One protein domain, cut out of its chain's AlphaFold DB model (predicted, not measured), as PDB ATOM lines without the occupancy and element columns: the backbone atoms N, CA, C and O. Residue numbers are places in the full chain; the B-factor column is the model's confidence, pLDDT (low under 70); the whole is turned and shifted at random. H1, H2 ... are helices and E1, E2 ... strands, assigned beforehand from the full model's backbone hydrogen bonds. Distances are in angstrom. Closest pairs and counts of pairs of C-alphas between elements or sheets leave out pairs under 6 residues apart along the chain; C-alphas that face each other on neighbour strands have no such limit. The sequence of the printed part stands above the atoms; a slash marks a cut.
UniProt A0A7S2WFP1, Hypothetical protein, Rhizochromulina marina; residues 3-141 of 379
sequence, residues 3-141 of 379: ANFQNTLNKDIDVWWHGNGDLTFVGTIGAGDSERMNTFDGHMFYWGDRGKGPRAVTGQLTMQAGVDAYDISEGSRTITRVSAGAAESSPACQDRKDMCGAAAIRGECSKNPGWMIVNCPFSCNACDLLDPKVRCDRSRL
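This is residues 3 to 141 of the 379 residues of the protein "Hypothetical protein" of Rhizochromulina marina (UniProt A0A7S2WFP1). The model is a sandwich of two sheets face to face, the strongly twisted sheet E3 E2 E5 E6 and the smaller sheet E4 E1 E7, with a small head of short helices, H1, H2 and H3, and loops beyond one end of it. A long loop, residues 73 to 99, arches from the sandwich round to that head, and the short helix H4 with the last printed residues comes back near E4. The printed part has 139 residues with seven named strands followed by four named helices, in the order E1 E2 E3 E4 E5 E6 E7 H1 H2 H3 H4. The first sheet is antiparallel, in the order E3 E2 E5 E6, and the second is mixed, in the order E4 E1 E7; the class is mixed, helices and strands, with 62 residues, under half, in named elements. The whole is compact, with a radius of gyration of the C-alphas of 15.2 A and spans of 44 by 33 by 27 A.

In the larger sheet, E3 is residues 22 to 29, 20.3 A from first to last C-alpha, and E2 is residues 13 to 19, 18.8 A. E5 is residues 44 to 49, 17.5 A, and E6 is residues 57 to 62, 14.5 A. In the smaller sheet, E4 is residues 34 to 38, 13.5 A, E1 is residues 3 to 7, 12.8 A, and E7 is residues 69 to 72, 10.0 A. E1 begins at C-alpha 3, (94.557, 115.970, 165.139), and E3 begins at C-alpha 22, (111.970, 116.519, 177.368). H1 is residues 100 to 105, H2 residues 108 to 111, H3 residues 113 to 119, 9.9 A long, and H4 residues 132 to 135. H4 ends at C-alpha 135, (90.587, 117.384, 177.571).

In the larger sheet, E3 and E6 are the edge strands. E2 and E3 form an antiparallel hairpin at 149 degrees, with N 15 and O 27 at 2.8 A. E2 and E5 are antiparallel at 147 degrees, with N 16 and O 46 at 2.8 A. E5 and E6 form a second antiparallel hairpin at 157 degrees, with N 45 and O 61 at 2.9 A. In the smaller sheet, E1 is the inner strand: it is antiparallel to E4, with N 5 and O 35 at 2.8 A, and parallel to E7, with N 6 and O 70 at 2.8 A. The strands of the two sheets of the sandwich stand at 27 degrees. Between E1 and E3 the closest C-alphas are those of Asn 7 and Ile 29, 6.3 A apart, and E6 and E7 are near each other. H2 is on the larger sheet but only grazes it, with residues 110 to 111; the C-alphas of Gly 19 and Lys 111, the closest of E2 and H2, are 5.5 A apart. H2 and H3 only just touch, and only at the corner by their link, with Cys 109 and Met 116 closest at 5.6 A between C-alphas. H1 and H3 are close but not clearly touching, with the C-alphas of Cys 100 and Asn 119 closest at 7.6 A; they run opposite ways at a shallow tilt of 32 degrees, only just short of steep. H4 is on neither sheet, and its closest C-alpha to E4 is that of Arg 135, 7.3 A from that of Asn 38. In H1 and H3 every O i to N i+4 pair is within hydrogen-bond range, while H2 and H4 are too short for such a pair.

The C-alphas farthest apart, those of Asn 10 and Asp 98, are 46.7 A apart. The printed part has no cut. The links E7 to H1, 27 residues, and H3 to H4, 12 residues, are long; in the first, residues 80 to 81 pair antiparallel with residues 69 to 70 of E7. The mean pLDDT of the printed part is 79.5, and residues 19 to 21, 65 to 66 and 75 to 92 are under 70.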
ATOM      1  N   ALA A   3      94.037 116.359 166.443       82.19
ATOM      2  CA  ALA A   3      94.557 115.970 165.139       82.19
ATOM      3  C   ALA A   3      94.585 114.447 165.008       82.19
ATOM      4  O   ALA A   3      94.864 113.736 165.974       82.19
ATOM      5  N   ASN A   4      94.260 113.958 163.818       85.25
ATOM      6  CA  ASN A   4      94.365 112.561 163.437       85.25
ATOM      7  C   ASN A   4      95.746 112.300 162.833       85.25
ATOM      8  O   ASN A   4      96.108 112.918 161.836       85.25
ATOM      9  N   PHE A   5      96.502 111.384 163.415       88.81
ATOM     10  CA  PHE A   5      97.829 110.996 162.961       88.81
ATOM     11  C   PHE A   5      97.718 109.658 162.257       88.81
ATOM     12  O   PHE A   5      97.431 108.659 162.903       88.81
ATOM     13  N   GLN A   6      97.926 109.632 160.946       90.31
ATOM     14  CA  GLN A   6      97.894 108.415 160.145       90.31
ATOM     15  C   GLN A   6      99.323 107.903 159.960       90.31
ATOM     16  O   GLN A   6     100.145 108.569 159.332       90.31
ATOM     17  N   ASN A   7      99.631 106.708 160.459       91.50
ATOM     18  CA  ASN A   7     100.914 106.076 160.188       91.50
ATOM     19  C   ASN A   7     100.895 105.439 158.796       91.50
ATOM     20  O   ASN A   7     100.266 104.407 158.573       91.50
ATOM     21  N   THR A   8     101.593 106.063 157.849       88.69
ATOM     22  CA  THR A   8     101.731 105.553 156.473       88.69
ATOM     23  C   THR A   8     102.981 104.688 156.286       88.69
ATOM     24  O   THR A   8     103.215 104.168 155.194       88.69
ATOM     25  N   LEU A   9     103.786 104.513 157.339       88.00
ATOM     26  CA  LEU A   9     104.947 103.632 157.334       88.00
ATOM     27  C   LEU A   9     104.506 102.166 157.418       88.00
ATOM     28  O   LEU A   9     103.475 101.821 157.992       88.00
ATOM     29  N   ASN A  10     105.343 101.273 156.897       91.00
ATOM     30  CA  ASN A  10     105.146  99.821 156.953       91.00
ATOM     31  C   ASN A  10     105.607  99.193 158.286       91.00
ATOM     32  O   ASN A  10     105.938  98.008 158.329       91.00
ATOM     33  N   LYS A  11     105.678  99.992 159.352       91.25
ATOM     34  CA  LYS A  11     106.158  99.595 160.676       91.25
ATOM     35  C   LYS A  11     105.445 100.374 161.773       91.25
ATOM     36  O   LYS A  11     105.043 101.518 161.556       91.25
ATOM     37  N   ASP A  12     105.349  99.757 162.945       93.50
ATOM     38  CA  ASP A  12     104.893 100.420 164.163       93.50
ATOM     39  C   ASP A  12     105.873 101.521 164.562       93.50
ATOM     40  O   ASP A  12     107.098 101.340 164.518       93.50
ATOM     41  N   ILE A  13     105.322 102.639 165.015       92.19
ATOM     42  CA  ILE A  13     106.097 103.769 165.511       92.19
ATOM     43  C   ILE A  13     105.644 104.162 166.903       92.19
ATOM     44  O   ILE A  13     104.455 104.127 167.209       92.19
ATOM     45  N   ASP A  14     106.600 104.597 167.709       92.56
ATOM     46  CA  ASP A  14     106.329 105.325 168.938       92.56
ATOM     47  C   ASP A  14     106.311 106.819 168.625       92.56
ATOM     48  O   ASP A  14     107.147 107.314 167.865       92.56
ATOM     49  N   VAL A  15     105.336 107.522 169.189       90.56
ATOM     50  CA  VAL A  15     105.134 108.960 169.029       90.56
ATOM     51  C   VAL A  15     105.406 109.648 170.363       90.56
ATOM     52  O   VAL A  15     104.949 109.200 171.417       90.56
ATOM     53  N   TRP A  16     106.137 110.756 170.312       90.12
ATOM     54  CA  TRP A  16     106.460 111.624 171.440       90.12
ATOM     55  C   TRP A  16     106.060 113.070 171.136       90.12
ATOM     56  O   TRP A  16     105.965 113.461 169.975       90.12
ATOM     57  N   TRP A  17     105.898 113.900 172.160       87.00
ATOM     58  CA  TRP A  17     105.873 115.363 172.025       87.00
ATOM     59  C   TRP A  17     106.835 115.999 173.023       87.00
ATOM     60  O   TRP A  17     107.307 115.332 173.942       87.00
ATOM     61  N   HIS A  18     107.096 117.299 172.900       75.06
ATOM     62  CA  HIS A  18     107.792 118.027 173.963       75.06
ATOM     63  C   HIS A  18     106.861 118.307 175.149       75.06
ATOM     64  O   HIS A  18     105.846 118.972 174.984       75.06
ATOM     65  N   GLY A  19     107.233 117.837 176.341       56.53
ATOM     66  CA  GLY A  19     106.572 118.149 177.609       56.53
ATOM     67  C   GLY A  19     107.611 118.287 178.722       56.53
ATOM     68  O   GLY A  19     108.510 117.459 178.819       56.53
ATOM     69  N   ASN A  20     107.527 119.344 179.538       48.47
ATOM     70  CA  ASN A  20     108.444 119.594 180.665       48.47
ATOM     71  C   ASN A  20     109.949 119.607 180.311       48.47
ATOM     72  O   ASN A  20     110.785 119.228 181.123       48.47
ATOM     73  N   GLY A  21     110.312 120.058 179.105       55.50
ATOM     74  CA  GLY A  21     111.711 120.160 178.663       55.50
ATOM     75  C   GLY A  21     112.266 118.925 177.945       55.50
ATOM     76  O   GLY A  21     113.267 119.060 177.249       55.50
ATOM     77  N   ASP A  22     111.566 117.786 177.994       71.88
ATOM     78  CA  ASP A  22     111.970 116.519 177.368       71.88
ATOM     79  C   ASP A  22     110.890 115.951 176.428       71.88
ATOM     80  O   ASP A  22     109.802 116.514 176.274       71.88
ATOM     81  N   LEU A  23     111.209 114.851 175.735       79.62
ATOM     82  CA  LEU A  23     110.257 114.120 174.895       79.62
ATOM     83  C   LEU A  23     109.410 113.169 175.750       79.62
ATOM     84  O   LEU A  23     109.898 112.154 176.242       79.62
ATOM     85  N   THR A  24     108.124 113.482 175.891       80.31
ATOM     86  CA  THR A  24     107.136 112.660 176.599       80.31
ATOM     87  C   THR A  24     106.507 111.659 175.636       80.31
ATOM     88  O   THR A  24     106.068 112.045 174.552       80.31
ATOM     89  N   PHE A  25     106.449 110.381 176.020       84.25
ATOM     90  CA  PHE A  25     105.789 109.342 175.226       84.25
ATOM     91  C   PHE A  25     104.279 109.576 175.165       84.25
ATOM     92  O   PHE A  25     103.625 109.749 176.193       84.25
ATOM     93  N   VAL A  26     103.748 109.585 173.944       83.69
ATOM     94  CA  VAL A  26     102.328 109.805 173.658       83.69
ATOM     95  C   VAL A  26     101.641 108.483 173.371       83.69
ATOM     96  O   VAL A  26     100.515 108.289 173.797       83.69
ATOM     97  N   GLY A  27     102.293 107.572 172.652       84.75
ATOM     98  CA  GLY A  27     101.787 106.226 172.386       84.75
ATOM     99  C   GLY A  27     102.319 105.648 171.079       84.75
ATOM    100  O   GLY A  27     103.124 106.276 170.393       84.75
ATOM    101  N   THR A  28     101.866 104.446 170.739       91.19
ATOM    102  CA  THR A  28     102.306 103.714 169.544       91.19
ATOM    103  C   THR A  28     101.217 103.757 168.476       91.19
ATOM    104  O   THR A  28     100.063 103.475 168.785       91.19
ATOM    105  N   ILE A  29     101.575 104.054 167.224       91.94
ATOM    106  CA  ILE A  29     100.666 103.931 166.074       91.94
ATOM    107  C   ILE A  29     101.133 102.753 165.217       91.94
ATOM    108  O   ILE A  29     102.263 102.749 164.716       91.94
ATOM    109  N   GLY A  30     100.274 101.746 165.057       92.19
ATOM    110  CA  GLY A  30     100.550 100.574 164.225       92.19
ATOM    111  C   GLY A  30     100.742 100.928 162.749       92.19
ATOM    112  O   GLY A  30     100.322 101.992 162.288       92.19
ATOM    113  N   ALA A  31     101.415 100.062 161.993       92.44
ATOM    114  CA  ALA A  31     101.591 100.251 160.551       92.44
ATOM    115  C   ALA A  31     100.233 100.334 159.822       92.44
ATOM    116  O   ALA A  31      99.478  99.364 159.806       92.44
ATOM    117  N   GLY A  32      99.936 101.467 159.179       87.00
ATOM    118  CA  GLY A  32      98.655 101.694 158.499       87.00
ATOM    119  C   GLY A  32      97.507 102.147 159.410       87.00
ATOM    120  O   GLY A  32      96.431 102.454 158.895       87.00
ATOM    121  N   ASP A  33      97.727 102.242 160.721       91.50
ATOM    122  CA  ASP A  33      96.721 102.700 161.680       91.50
ATOM    123  C   ASP A  33      96.706 104.226 161.813       91.50
ATOM    124  O   ASP A  33      97.578 104.943 161.304       91.50
ATOM    125  N   SER A  34      95.692 104.735 162.510       88.19
ATOM    126  CA  SER A  34      95.573 106.151 162.837       88.19
ATOM    127  C   SER A  34      95.168 106.371 164.280       88.19
ATOM    128  O   SER A  34      94.295 105.661 164.772       88.19
ATOM    129  N   GLU A  35      95.705 107.418 164.898       86.62
ATOM    130  CA  GLU A  35      95.355 107.806 166.263       86.62
ATOM    131  C   GLU A  35      94.950 109.275 166.362       86.62
ATOM    132  O   GLU A  35      95.534 110.155 165.725       86.62
ATOM    133  N   ARG A  36      93.943 109.559 167.194       82.25
ATOM    134  CA  ARG A  36      93.489 110.929 167.458       82.25
ATOM    135  C   ARG A  36      94.110 111.441 168.743       82.25
ATOM    136  O   ARG A  36      93.792 110.953 169.820       82.25
ATOM    137  N   MET A  37      94.919 112.487 168.634       81.69
ATOM    138  CA  MET A  37      95.642 113.046 169.774       81.69
ATOM    139  C   MET A  37      95.211 114.486 170.039       81.69
ATOM    140  O   MET A  37      95.018 115.287 169.113       81.69
ATOM    141  N   ASN A  38      95.060 114.824 171.320       77.62
ATOM    142  CA  ASN A  38      94.896 116.209 171.746       77.62
ATOM    143  C   ASN A  38      96.119 117.031 171.349       77.62
ATOM    144  O   ASN A  38      97.266 116.603 171.481       77.62
ATOM    145  N   THR A  39      95.860 118.233 170.842       78.56
ATOM    146  CA  THR A  39      96.915 119.097 170.337       78.56
ATOM    147  C   THR A  39      96.480 120.564 170.246       78.56
ATOM    148  O   THR A  39      95.354 120.911 170.614       78.56
ATOM    149  N   PHE A  40      97.351 121.454 169.784       73.19
ATOM    150  CA  PHE A  40      97.101 122.886 169.570       73.19
ATOM    151  C   PHE A  40      98.083 123.417 168.507       73.19
ATOM    152  O   PHE A  40      98.982 122.698 168.071       73.19
ATOM    153  N   ASP A  41      97.887 124.654 168.056       74.50
ATOM    154  CA  ASP A  41      98.718 125.268 167.014       74.50
ATOM    155  C   ASP A  41     100.182 125.415 167.469       74.50
ATOM    156  O   ASP A  41     100.454 125.916 168.558       74.50
ATOM    157  N   GLY A  42     101.137 124.947 166.665       70.44
ATOM    158  CA  GLY A  42     102.562 124.942 167.011       70.44
ATOM    159  C   GLY A  42     103.036 123.774 167.891       70.44
ATOM    160  O   GLY A  42     104.228 123.691 168.195       70.44
ATOM    161  N   HIS A  43     102.158 122.847 168.291       81.50
ATOM    162  CA  HIS A  43     102.567 121.641 169.021       81.50
ATOM    163  C   HIS A  43     103.485 120.765 168.157       81.50
ATOM    164  O   HIS A  43     103.165 120.498 166.996       81.50
ATOM    165  N   MET A  44     104.615 120.305 168.701       84.56
ATOM    166  CA  MET A  44     105.560 119.453 167.975       84.56
ATOM    167  C   MET A  44     105.451 117.997 168.412       84.56
ATOM    168  O   MET A  44     105.599 117.694 169.595       84.56
ATOM    169  N   PHE A  45     105.259 117.116 167.435       87.69
ATOM    170  CA  PHE A  45     105.301 115.670 167.616       87.69
ATOM    171  C   PHE A  45     106.533 115.103 166.928       87.69
ATOM    172  O   PHE A  45     106.960 115.588 165.881       87.69
ATOM    173  N   TYR A  46     107.059 114.041 167.508       88.81
ATOM    174  CA  TYR A  46     108.228 113.297 167.078       88.81
ATOM    175  C   TYR A  46     107.846 111.834 166.983       88.81
ATOM    176  O   TYR A  46     106.989 111.375 167.731       88.81
ATOM    177  N   TRP A  47     108.484 111.081 166.101       91.69
ATOM    178  CA  TRP A  47     108.272 109.640 166.048       91.69
ATOM    179  C   TRP A  47     109.544 108.892 165.698       91.69
ATOM    180  O   TRP A  47     110.518 109.467 165.206       91.69
ATOM    181  N   GLY A  48     109.531 107.598 165.984       90.38
ATOM    182  CA  GLY A  48     110.673 106.712 165.853       90.38
ATOM    183  C   GLY A  48     110.240 105.260 165.927       90.38
ATOM    184  O   GLY A  48     109.081 104.947 166.196       90.38
ATOM    185  N   ASP A  49     111.182 104.367 165.655       89.44
ATOM    186  CA  ASP A  49     110.902 102.935 165.656       89.44
ATOM    187  C   ASP A  49     110.487 102.480 167.056       89.44
ATOM    188  O   ASP A  49     111.138 102.817 168.054       89.44
ATOM    189  N   ARG A  50     109.414 101.685 167.116       90.06
ATOM    190  CA  ARG A  50     108.860 101.177 168.369       90.06
ATOM    191  C   ARG A  50     109.934 100.552 169.266       90.06
ATOM    192  O   ARG A  50     110.734  99.723 168.823       90.06
ATOM    193  N   GLY A  51     109.943 100.936 170.541       83.12
ATOM    194  CA  GLY A  51     110.843 100.405 171.566       83.12
ATOM    195  C   GLY A  51     112.293 100.900 171.484       83.12
ATOM    196  O   GLY A  51     113.134 100.425 172.244       83.12
ATOM    197  N   LYS A  52     112.621 101.840 170.586       84.12
ATOM    198  CA  LYS A  52     113.958 102.469 170.529       84.12
ATOM    199  C   LYS A  52     114.096 103.698 171.430       84.12
ATOM    200  O   LYS A  52     115.214 104.148 171.677       84.12
ATOM    201  N   GLY A  53     112.974 104.196 171.946       79.75
ATOM    202  CA  GLY A  53     112.920 105.331 172.858       79.75
ATOM    203  C   GLY A  53     113.184 106.690 172.188       79.75
ATOM    204  O   GLY A  53     113.554 106.768 171.013       79.75
ATOM    205  N   PRO A  54     113.049 107.786 172.952       77.12
ATOM    206  CA  PRO A  54     113.047 109.158 172.433       77.12
ATOM    207  C   PRO A  54     114.398 109.643 171.877       77.12
ATOM    208  O   PRO A  54     114.472 110.707 171.274       77.12
ATOM    209  N   ARG A  55     115.489 108.882 172.042       78.62
ATOM    210  CA  ARG A  55     116.805 109.208 171.451       78.62
ATOM    211  C   ARG A  55     116.951 108.746 169.997       78.62
ATOM    212  O   ARG A  55     117.933 109.096 169.350       78.62
ATOM    213  N   ALA A  56     115.997 107.965 169.490       82.19
ATOM    214  CA  ALA A  56     116.006 107.388 168.147       82.19
ATOM    215  C   ALA A  56     114.889 107.969 167.260       82.19
ATOM    216  O   ALA A  56     114.256 107.249 166.488       82.19
ATOM    217  N   VAL A  57     114.631 109.272 167.390       85.44
ATOM    218  CA  VAL A  57     113.651 109.988 166.566       85.44
ATOM    219  C   VAL A  57     114.068 109.945 165.095       85.44
ATOM    220  O   VAL A  57     115.193 110.291 164.740       85.44
ATOM    221  N   THR A  58     113.136 109.544 164.236       85.38
ATOM    222  CA  THR A  58     113.309 109.456 162.780       85.38
ATOM    223  C   THR A  58     112.474 110.487 162.021       85.38
ATOM    224  O   THR A  58     112.698 110.689 160.826       85.38
ATOM    225  N   GLY A  59     111.561 111.192 162.696       85.44
ATOM    226  CA  GLY A  59     110.821 112.302 162.107       85.44
ATOM    227  C   GLY A  59     110.137 113.204 163.130       85.44
ATOM    228  O   GLY A  59     110.044 112.878 164.312       85.44
ATOM    229  N   GLN A  60     109.696 114.368 162.655       87.62
ATOM    230  CA  GLN A  60     108.971 115.359 163.442       87.62
ATOM    231  C   GLN A  60     107.923 116.080 162.594       87.62
ATOM    232  O   GLN A  60     108.047 116.160 161.368       87.62
ATOM    233  N   LEU A  61     106.914 116.638 163.253       85.19
ATOM    234  CA  LEU A  61     105.875 117.453 162.641       85.19
ATOM    235  C   LEU A  61     105.434 118.552 163.614       85.19
ATOM    236  O   LEU A  61     105.463 118.369 164.831       85.19
ATOM    237  N   THR A  62     105.005 119.688 163.071       82.38
ATOM    238  CA  THR A  62     104.457 120.809 163.841       82.38
ATOM    239  C   THR A  62     103.004 121.009 163.451       82.38
ATOM    240  O   THR A  62     102.678 121.087 162.266       82.38
ATOM    241  N   MET A  63     102.136 121.089 164.448       82.94
ATOM    242  CA  MET A  63     100.718 121.328 164.241       82.94
ATOM    243  C   MET A  63     100.445 122.728 163.728       82.94
ATOM    244  O   MET A  63     101.096 123.685 164.136       82.94
ATOM    245  N   GLN A  64      99.429 122.830 162.886       73.62
ATOM    246  CA  GLN A  64      98.924 124.065 162.319       73.62
ATOM    247  C   GLN A  64      97.430 124.192 162.608       73.62
ATOM    248  O   GLN A  64      96.661 123.246 162.409       73.62
ATOM    249  N   ALA A  65      97.006 125.370 163.052       65.31
ATOM    250  CA  ALA A  65      95.598 125.699 163.217       65.31
ATOM    251  C   ALA A  65      94.804 125.416 161.925       65.31
ATOM    252  O   ALA A  65      95.226 125.770 160.826       65.31
ATOM    253  N   GLY A  66      93.635 124.784 162.064       62.78
ATOM    254  CA  GLY A  66      92.768 124.428 160.930       62.78
ATOM    255  C   GLY A  66      93.150 123.137 160.198       62.78
ATOM    256  O   GLY A  66      92.465 122.766 159.251       62.78
ATOM    257  N   VAL A  67      94.199 122.434 160.635       71.25
ATOM    258  CA  VAL A  67      94.575 121.114 160.112       71.25
ATOM    259  C   VAL A  67      94.174 120.036 161.111       71.25
ATOM    260  O   VAL A  67      94.661 120.014 162.240       71.25
ATOM    261  N   ASP A  68      93.316 119.115 160.692       74.94
ATOM    262  CA  ASP A  68      92.770 118.051 161.535       74.94
ATOM    263  C   ASP A  68      93.376 116.669 161.260       74.94
ATOM    264  O   ASP A  68      93.114 115.745 162.030       74.94
ATOM    265  N   ALA A  69      94.211 116.508 160.225       82.88
ATOM    266  CA  ALA A  69      94.883 115.245 159.925       82.88
ATOM    267  C   ALA A  69      96.315 115.406 159.376       82.88
ATOM    268  O   ALA A  69      96.587 116.284 158.552       82.88
ATOM    269  N   TYR A  70      97.207 114.511 159.814       86.12
ATOM    270  CA  TYR A  70      98.632 114.466 159.484       86.12
ATOM    271  C   TYR A  70      99.054 113.041 159.124       86.12
ATOM    272  O   TYR A  70      98.849 112.115 159.906       86.12
ATOM    273  N   ASP A  71      99.711 112.885 157.977       86.19
ATOM    274  CA  ASP A  71     100.340 111.623 157.581       86.19
ATOM    275  C   ASP A  71     101.785 111.557 158.110       86.19
ATOM    276  O   ASP A  71     102.597 112.453 157.855       86.19
ATOM    277  N   ILE A  72     102.119 110.476 158.817       86.75
ATOM    278  CA  ILE A  72     103.482 110.133 159.233       86.75
ATOM    279  C   ILE A  72     104.109 109.254 158.150       86.75
ATOM    280  O   ILE A  72     103.653 108.134 157.914       86.75
ATOM    281  N   SER A  73     105.141 109.772 157.479       81.25
ATOM    282  CA  SER A  73     105.787 109.169 156.304       81.25
ATOM    283  C   SER A  73     107.321 109.277 156.361       81.25
ATOM    284  O   SER A  73     107.882 110.010 157.183       81.25
ATOM    285  N   GLU A  74     108.026 108.534 155.498       71.62
ATOM    286  CA  GLU A  74     109.491 108.599 155.411       71.62
ATOM    287  C   GLU A  74     109.960 109.987 154.935       71.62
ATOM    288  O   GLU A  74     109.489 110.518 153.928       71.62
ATOM    289  N   GLY A  75     110.940 110.577 155.630       60.84
ATOM    290  CA  GLY A  75     111.659 111.753 155.124       60.84
ATOM    291  C   GLY A  75     110.968 113.116 155.287       60.84
ATOM    292  O   GLY A  75     111.283 114.040 154.539       60.84
ATOM    293  N   SER A  76     110.103 113.298 156.292       52.12
ATOM    294  CA  SER A  76     109.582 114.611 156.746       52.12
ATOM    295  C   SER A  76     108.681 115.391 155.772       52.12
ATOM    296  O   SER A  76     108.664 116.621 155.788       52.12
ATOM    297  N   ARG A  77     107.898 114.722 154.918       48.91
ATOM    298  CA  ARG A  77     106.918 115.420 154.065       48.91
ATOM    299  C   ARG A  77     105.493 115.161 154.536       48.91
ATOM    300  O   ARG A  77     104.866 114.177 154.160       48.91
ATOM    301  N   THR A  78     105.007 116.088 155.361       53.41
ATOM    302  CA  THR A  78     103.611 116.191 155.794       53.41
ATOM    303  C   THR A  78     102.708 116.420 154.585       53.41
ATOM    304  O   THR A  78     102.916 117.371 153.830       53.41
ATOM    305  N   ILE A  79     101.690 115.578 154.410       55.28
ATOM    306  CA  ILE A  79     100.550 115.895 153.549       55.28
ATOM    307  C   ILE A  79      99.427 116.368 154.465       55.28
ATOM    308  O   ILE A  79      98.864 115.604 155.243       55.28
ATOM    309  N   THR A  80      99.154 117.664 154.397       55.53
ATOM    310  CA  THR A  80      98.128 118.348 155.179       55.53
ATOM    311  C   THR A  80      96.765 118.096 154.542       55.53
ATOM    312  O   THR A  80      96.538 118.501 153.399       55.53
ATOM    313  N   ARG A  81      95.831 117.462 155.257       53.06
ATOM    314  CA  ARG A  81      94.411 117.519 154.883       53.06
ATOM    315  C   ARG A  81      93.746 118.570 155.765       53.06
ATOM    316  O   ARG A  81      93.746 118.453 156.981       53.06
ATOM    317  N   VAL A  82      93.254 119.628 155.125       46.22
ATOM    318  CA  VAL A  82      92.441 120.675 155.748       46.22
ATOM    319  C   VAL A  82      90.991 120.293 155.491       46.22
ATOM    320  O   VAL A  82      90.561 120.313 154.334       46.22
ATOM    321  N   SER A  83      90.236 119.933 156.526       46.00
ATOM    322  CA  SER A  83      88.779 119.880 156.422       46.00
ATOM    323  C   SER A  83      88.154 121.171 156.963       46.00
ATOM    324  O   SER A  83      88.598 121.763 157.948       46.00
ATOM    325  N   ALA A  84      87.160 121.671 156.228       42.53
ATOM    326  CA  ALA A  84      86.456 122.907 156.520       42.53
ATOM    327  C   ALA A  84      85.529 122.710 157.725       42.53
ATOM    328  O   ALA A  84      84.556 121.964 157.653       42.53
ATOM    329  N   GLY A  85      85.811 123.424 158.809       36.16
ATOM    330  CA  GLY A  85      84.926 123.456 159.962       36.16
ATOM    331  C   GLY A  85      85.588 124.120 161.151       36.16
ATOM    332  O   GLY A  85      86.012 123.441 162.079       36.16
ATOM    333  N   ALA A  86      85.662 125.451 161.136       35.78
ATOM    334  CA  ALA A  86      85.782 126.191 162.382       35.78
ATOM    335  C   ALA A  86      84.564 125.816 163.235       35.78
ATOM    336  O   ALA A  86      83.434 126.150 162.876       35.78
ATOM    337  N   ALA A  87      84.787 125.057 164.309       37.81
ATOM    338  CA  ALA A  87      83.758 124.845 165.311       37.81
ATOM    339  C   ALA A  87      83.314 126.222 165.819       37.81
ATOM    340  O   ALA A  87      84.144 127.089 166.108       37.81
ATOM    341  N   GLU A  88      82.001 126.441 165.836       36.06
ATOM    342  CA  GLU A  88      81.402 127.702 166.252       36.06
ATOM    343  C   GLU A  88      81.903 128.104 167.641       36.06
ATOM    344  O   GLU A  88      81.932 127.311 168.584       36.06
ATOM    345  N   SER A  89      82.299 129.370 167.753       39.12
ATOM    346  CA  SER A  89      82.787 129.981 168.980       39.12
ATOM    347  C   SER A  89      81.757 129.842 170.100       39.12
ATOM    348  O   SER A  89      80.733 130.531 170.110       39.12
ATOM    349  N   SER A  90      82.059 128.995 171.083       44.72
ATOM    350  CA  SER A  90      81.388 129.043 172.379       44.72
ATOM    351  C   SER A  90      81.612 130.438 172.998       44.72
ATOM    352  O   SER A  90      82.765 130.887 173.037       44.72
ATOM    353  N   PRO A  91      80.580 131.151 173.498       50.00
ATOM    354  CA  PRO A  91      80.685 132.560 173.914       50.00
ATOM    355  C   PRO A  91      81.509 132.847 175.192       50.00
ATOM    356  O   PRO A  91      81.245 133.828 175.881       50.00
ATOM    357  N   ALA A  92      82.500 132.024 175.545       63.12
ATOM    358  CA  ALA A  92      83.300 132.181 176.767       63.12
ATOM    359  C   ALA A  92      84.805 131.903 176.596       63.12
ATOM    360  O   ALA A  92      85.517 131.808 177.598       63.12
ATOM    361  N   CYS A  93      85.313 131.760 175.366       76.94
ATOM    362  CA  CYS A  93      86.746 131.560 175.168       76.94
ATOM    363  C   CYS A  93      87.507 132.886 175.244       76.94
ATOM    364  O   CYS A  93      87.574 133.637 174.274       76.94
ATOM    365  N   GLN A  94      88.052 133.177 176.422       88.75
ATOM    366  CA  GLN A  94      88.894 134.340 176.675       88.75
ATOM    367  C   GLN A  94      90.085 133.924 177.527       88.75
ATOM    368  O   GLN A  94      89.973 133.059 178.402       88.75
ATOM    369  N   ASP A  95      91.215 134.571 177.285       90.69
ATOM    370  CA  ASP A  95      92.372 134.452 178.156       90.69
ATOM    371  C   ASP A  95      92.059 135.056 179.528       90.69
ATOM    372  O   ASP A  95      91.457 136.121 179.651       90.69
ATOM    373  N   ARG A  96      92.468 134.354 180.582       89.50
ATOM    374  CA  ARG A  96      92.244 134.740 181.983       89.50
ATOM    375  C   ARG A  96      93.415 135.522 182.564       89.50
ATOM    376  O   ARG A  96      93.361 135.911 183.732       89.50
ATOM    377  N   LYS A  97      94.501 135.664 181.804       90.94
ATOM    378  CA  LYS A  97      95.754 136.247 182.266       90.94
ATOM    379  C   LYS A  97      96.376 137.148 181.203       90.94
ATOM    380  O   LYS A  97      96.423 136.797 180.029       90.94
ATOM    381  N   ASP A  98      96.948 138.263 181.638       91.38
ATOM    382  CA  ASP A  98      97.457 139.293 180.724       91.38
ATOM    383  C   ASP A  98      98.690 138.841 179.919       91.38
ATOM    384  O   ASP A  98      98.940 139.327 178.819       91.38
ATOM    385  N   MET A  99      99.461 137.872 180.426       92.69
ATOM    386  CA  MET A  99     100.657 137.349 179.749       92.69
ATOM    387  C   MET A  99     100.371 136.354 178.618       92.69
ATOM    388  O   MET A  99     101.323 135.921 177.969       92.69
ATOM    389  N   CYS A 100      99.115 135.966 178.379       90.38
ATOM    390  CA  CYS A 100      98.783 134.845 177.497       90.38
ATOM    391  C   CYS A 100      99.315 135.000 176.067       90.38
ATOM    392  O   CYS A 100      99.967 134.083 175.570       90.38
ATOM    393  N   GLY A 101      99.152 136.173 175.447       89.38
ATOM    394  CA  GLY A 101      99.656 136.405 174.090       89.38
ATOM    395  C   GLY A 101     101.183 136.304 174.000       89.38
ATOM    396  O   GLY A 101     101.724 135.636 173.121       89.38
ATOM    397  N   ALA A 102     101.900 136.903 174.956       90.19
ATOM    398  CA  ALA A 102     103.362 136.842 174.998       90.19
ATOM    399  C   ALA A 102     103.883 135.427 175.308       90.19
ATOM    400  O   ALA A 102     104.901 135.008 174.760       90.19
ATOM    401  N   ALA A 103     103.197 134.690 176.182       86.44
ATOM    402  CA  ALA A 103     103.519 133.305 176.510       86.44
ATOM    403  C   ALA A 103     103.298 132.378 175.304       86.44
ATOM    404  O   ALA A 103     104.184 131.592 174.970       86.44
ATOM    405  N   ALA A 104     102.181 132.526 174.587       84.81
ATOM    406  CA  ALA A 104     101.915 131.769 173.366       84.81
ATOM    407  C   ALA A 104     103.016 131.978 172.313       84.81
ATOM    408  O   ALA A 104     103.559 131.003 171.796       84.81
ATOM    409  N   ILE A 105     103.451 133.227 172.091       84.38
ATOM    410  CA  ILE A 105     104.565 133.552 171.178       84.38
ATOM    411  C   ILE A 105     105.884 132.875 171.601       84.38
ATOM    412  O   ILE A 105     106.682 132.493 170.748       84.38
ATOM    413  N   ARG A 106     106.127 132.683 172.907       84.00
ATOM    414  CA  ARG A 106     107.319 131.978 173.434       84.00
ATOM    415  C   ARG A 106     107.216 130.444 173.386       84.00
ATOM    416  O   ARG A 106     108.127 129.749 173.857       84.00
ATOM    417  N   GLY A 107     106.136 129.915 172.811       81.38
ATOM    418  CA  GLY A 107     105.887 128.481 172.679       81.38
ATOM    419  C   GLY A 107     105.368 127.824 173.956       81.38
ATOM    420  O   GLY A 107     105.453 126.604 174.088       81.38
ATOM    421  N   GLU A 108     104.838 128.601 174.908       84.50
ATOM    422  CA  GLU A 108     104.331 128.055 176.174       84.50
ATOM    423  C   GLU A 108     103.126 127.137 175.970       84.50
ATOM    424  O   GLU A 108     102.961 126.190 176.733       84.50
ATOM    425  N   CYS A 109     102.329 127.348 174.912       83.06
ATOM    426  CA  CYS A 109     101.227 126.444 174.565       83.06
ATOM    427  C   CYS A 109     101.715 124.993 174.410       83.06
ATOM    428  O   CYS A 109     100.998 124.083 174.811       83.06
ATOM    429  N   SER A 110     102.944 124.794 173.908       79.06
ATOM    430  CA  SER A 110     103.569 123.471 173.768       79.06
ATOM    431  C   SER A 110     104.315 122.994 174.982       79.06
ATOM    432  O   SER A 110     104.270 121.812 175.291       79.06
ATOM    433  N   LYS A 111     105.008 123.894 175.669       79.06
ATOM    434  CA  LYS A 111     105.813 123.503 176.825       79.06
ATOM    435  C   LYS A 111     104.937 123.147 178.024       79.06
ATOM    436  O   LYS A 111     105.262 122.207 178.737       79.06
ATOM    437  N   ASN A 112     103.833 123.877 178.194       84.50
ATOM    438  CA  ASN A 112     102.971 123.858 179.373       84.50
ATOM    439  C   ASN A 112     101.474 123.808 178.988       84.50
ATOM    440  O   ASN A 112     100.699 124.695 179.376       84.50
ATOM    441  N   PRO A 113     101.029 122.800 178.207       86.75
ATOM    442  CA  PRO A 113      99.703 122.791 177.594       86.75
ATOM    443  C   PRO A 113      98.573 122.798 178.626       86.75
ATOM    444  O   PRO A 113      97.622 123.554 178.464       86.75
ATOM    445  N   GLY A 114      98.659 122.038 179.721       87.31
ATOM    446  CA  GLY A 114      97.610 122.004 180.746       87.31
ATOM    447  C   GLY A 114      97.320 123.377 181.357       87.31
ATOM    448  O   GLY A 114      96.168 123.824 181.377       87.31
ATOM    449  N   TRP A 115      98.369 124.078 181.793       89.00
ATOM    450  CA  TRP A 115      98.234 125.416 182.367       89.00
ATOM    451  C   TRP A 115      97.774 126.433 181.317       89.00
ATOM    452  O   TRP A 115      96.863 127.226 181.585       89.00
ATOM    453  N   MET A 116      98.352 126.388 180.111       89.31
ATOM    454  CA  MET A 116      98.019 127.314 179.028       89.31
ATOM    455  C   MET A 116      96.597 127.114 178.507       89.31
ATOM    456  O   MET A 116      95.927 128.091 178.217       89.31
ATOM    457  N   ILE A 117      96.074 125.893 178.447       89.19
ATOM    458  CA  ILE A 117      94.684 125.655 178.039       89.19
ATOM    459  C   ILE A 117      93.716 126.231 179.072       89.19
ATOM    460  O   ILE A 117      92.728 126.860 178.708       89.19
ATOM    461  N   VAL A 118      93.989 126.055 180.365       88.31
ATOM    462  CA  VAL A 118      93.083 126.525 181.425       88.31
ATOM    463  C   VAL A 118      93.135 128.039 181.637       88.31
ATOM    464  O   VAL A 118      92.130 128.632 182.045       88.31
ATOM    465  N   ASN A 119      94.278 128.678 181.378       90.25
ATOM    466  CA  ASN A 119      94.476 130.110 181.622       90.25
ATOM    467  C   ASN A 119      94.511 130.961 180.351       90.25
ATOM    468  O   ASN A 119      94.094 132.114 180.396       90.25
ATOM    469  N   CYS A 120      94.979 130.402 179.241       92.12
ATOM    470  CA  CYS A 120      95.212 131.070 177.961       92.12
ATOM    471  C   CYS A 120      94.555 130.337 176.764       92.12
ATOM    472  O   CYS A 120      95.196 130.155 175.721       92.12
ATOM    473  N   PRO A 121      93.294 129.867 176.888       89.50
ATOM    474  CA  PRO A 121      92.645 129.052 175.860       89.50
ATOM    475  C   PRO A 121      92.489 129.778 174.525       89.50
ATOM    476  O   PRO A 121      92.486 129.123 173.484       89.50
ATOM    477  N   PHE A 122      92.343 131.106 174.538       88.00
ATOM    478  CA  PHE A 122      92.164 131.890 173.325       88.00
ATOM    479  C   PHE A 122      93.506 132.062 172.611       88.00
ATOM    480  O   PHE A 122      93.621 131.699 171.442       88.00
ATOM    481  N   SER A 123      94.544 132.502 173.333       88.50
ATOM    482  CA  SER A 123      95.901 132.645 172.780       88.50
ATOM    483  C   SER A 123      96.480 131.332 172.238       88.50
ATOM    484  O   SER A 123      97.259 131.368 171.291       88.50
ATOM    485  N   CYS A 124      96.103 130.178 172.800       85.38
ATOM    486  CA  CYS A 124      96.558 128.862 172.332       85.38
ATOM    487  C   CYS A 124      95.592 128.152 171.370       85.38
ATOM    488  O   CYS A 124      95.812 126.983 171.052       85.38
ATOM    489  N   ASN A 125      94.508 128.805 170.932       84.38
ATOM    490  CA  ASN A 125      93.477 128.195 170.085       84.38
ATOM    491  C   ASN A 125      92.970 126.835 170.632       84.38
ATOM    492  O   ASN A 125      92.870 125.821 169.932       84.38
ATOM    493  N   ALA A 126      92.708 126.800 171.938       85.88
ATOM    494  CA  ALA A 126      92.397 125.595 172.700       85.88
ATOM    495  C   ALA A 126      91.060 125.681 173.452       85.88
ATOM    496  O   ALA A 126      90.840 124.958 174.422       85.88
ATOM    497  N   CYS A 127      90.146 126.535 172.988       83.75
ATOM    498  CA  CYS A 127      88.818 126.738 173.568       83.75
ATOM    499  C   CYS A 127      88.045 125.426 173.794       83.75
ATOM    500  O   CYS A 127      87.448 125.239 174.852       83.75
ATOM    501  N   ASP A 128      88.120 124.489 172.845       82.12
ATOM    502  CA  ASP A 128      87.439 123.185 172.922       82.12
ATOM    503  C   ASP A 128      88.001 122.262 174.016       82.12
ATOM    504  O   ASP A 128      87.369 121.278 174.392       82.12
ATOM    505  N   LEU A 129      89.200 122.562 174.524       86.56
ATOM    506  CA  LEU A 129      89.887 121.795 175.565       86.56
ATOM    507  C   LEU A 129      89.688 122.399 176.968       86.56
ATOM    508  O   LEU A 129      90.214 121.871 177.951       86.56
ATOM    509  N   LEU A 130      88.908 123.479 177.094       85.00
ATOM    510  CA  LEU A 130      88.537 124.034 178.399       85.00
ATOM    511  C   LEU A 130      87.643 123.094 179.207       85.00
ATOM    512  O   LEU A 130      87.725 123.096 180.435       85.00
ATOM    513  N   ASP A 131      86.800 122.303 178.538       84.75
ATOM    514  CA  ASP A 131      85.986 121.294 179.211       84.75
ATOM    515  C   ASP A 131      86.883 120.116 179.638       84.75
ATOM    516  O   ASP A 131      87.418 119.404 178.779       84.75
ATOM    517  N   PRO A 132      87.057 119.862 180.951       86.19
ATOM    518  CA  PRO A 132      87.858 118.738 181.422       86.19
ATOM    519  C   PRO A 132      87.306 117.386 180.956       86.19
ATOM    520  O   PRO A 132      88.088 116.460 180.782       86.19
ATOM    521  N   LYS A 133      86.003 117.251 180.670       84.75
ATOM    522  CA  LYS A 133      85.448 116.005 180.107       84.75
ATOM    523  C   LYS A 133      85.958 115.718 178.698       84.75
ATOM    524  O   LYS A 133      85.952 114.571 178.269       84.75
ATOM    525  N   VAL A 134      86.374 116.756 177.979       85.62
ATOM    526  CA  VAL A 134      86.928 116.655 176.630       85.62
ATOM    527  C   VAL A 134      88.446 116.507 176.700       85.62
ATOM    528  O   VAL A 134      89.011 115.607 176.086       85.62
ATOM    529  N   ARG A 135      89.120 117.372 177.460       89.38
ATOM    530  CA  ARG A 135      90.587 117.384 177.571       89.38
ATOM    531  C   ARG A 135      91.148 116.171 178.311       89.38
ATOM    532  O   ARG A 135      92.195 115.673 177.921       89.38
ATOM    533  N   CYS A 136      90.457 115.701 179.346       90.25
ATOM    534  CA  CYS A 136      90.944 114.656 180.249       90.25
ATOM    535  C   CYS A 136      90.381 113.268 179.947       90.25
ATOM    536  O   CYS A 136      90.454 112.372 180.786       90.25
ATOM    537  N   ASP A 137      89.823 113.081 178.756       88.19
ATOM    538  CA  ASP A 137      89.429 111.764 178.280       88.19
ATOM    539  C   ASP A 137      90.669 110.927 177.917       88.19
ATOM    540  O   ASP A 137      91.537 111.374 177.163       88.19
ATOM    541  N   ARG A 138      90.745 109.696 178.442       86.88
ATOM    542  CA  ARG A 138      91.897 108.798 178.256       86.88
ATOM    543  C   ARG A 138      92.197 108.507 176.786       86.88
ATOM    544  O   ARG A 138      93.364 108.508 176.403       86.88
ATOM    545  N   SER A 139      91.163 108.320 175.960       83.62
ATOM    546  CA  SER A 139      91.346 108.012 174.536       83.62
ATOM    547  C   SER A 139      91.972 109.181 173.776       83.62
ATOM    548  O   SER A 139      92.798 108.977 172.898       83.62
ATOM    549  N   ARG A 140      91.655 110.420 174.167       83.38
ATOM    550  CA  ARG A 140      92.209 111.633 173.542       83.38
ATOM    551  C   ARG A 140      93.607 111.998 174.026       83.38
ATOM    552  O   ARG A 140      94.338 112.703 173.331       83.38
ATOM    553  N   LEU A 141      93.956 111.549 175.228       84.00
ATOM    554  CA  LEU A 141      95.302 111.641 175.789       84.00
ATOM    555  C   LEU A 141      96.209 110.492 175.327       84.00
ATOM    556  O   LEU A 141      97.377 110.479 175.697       84.00
TER     557      LEU A 141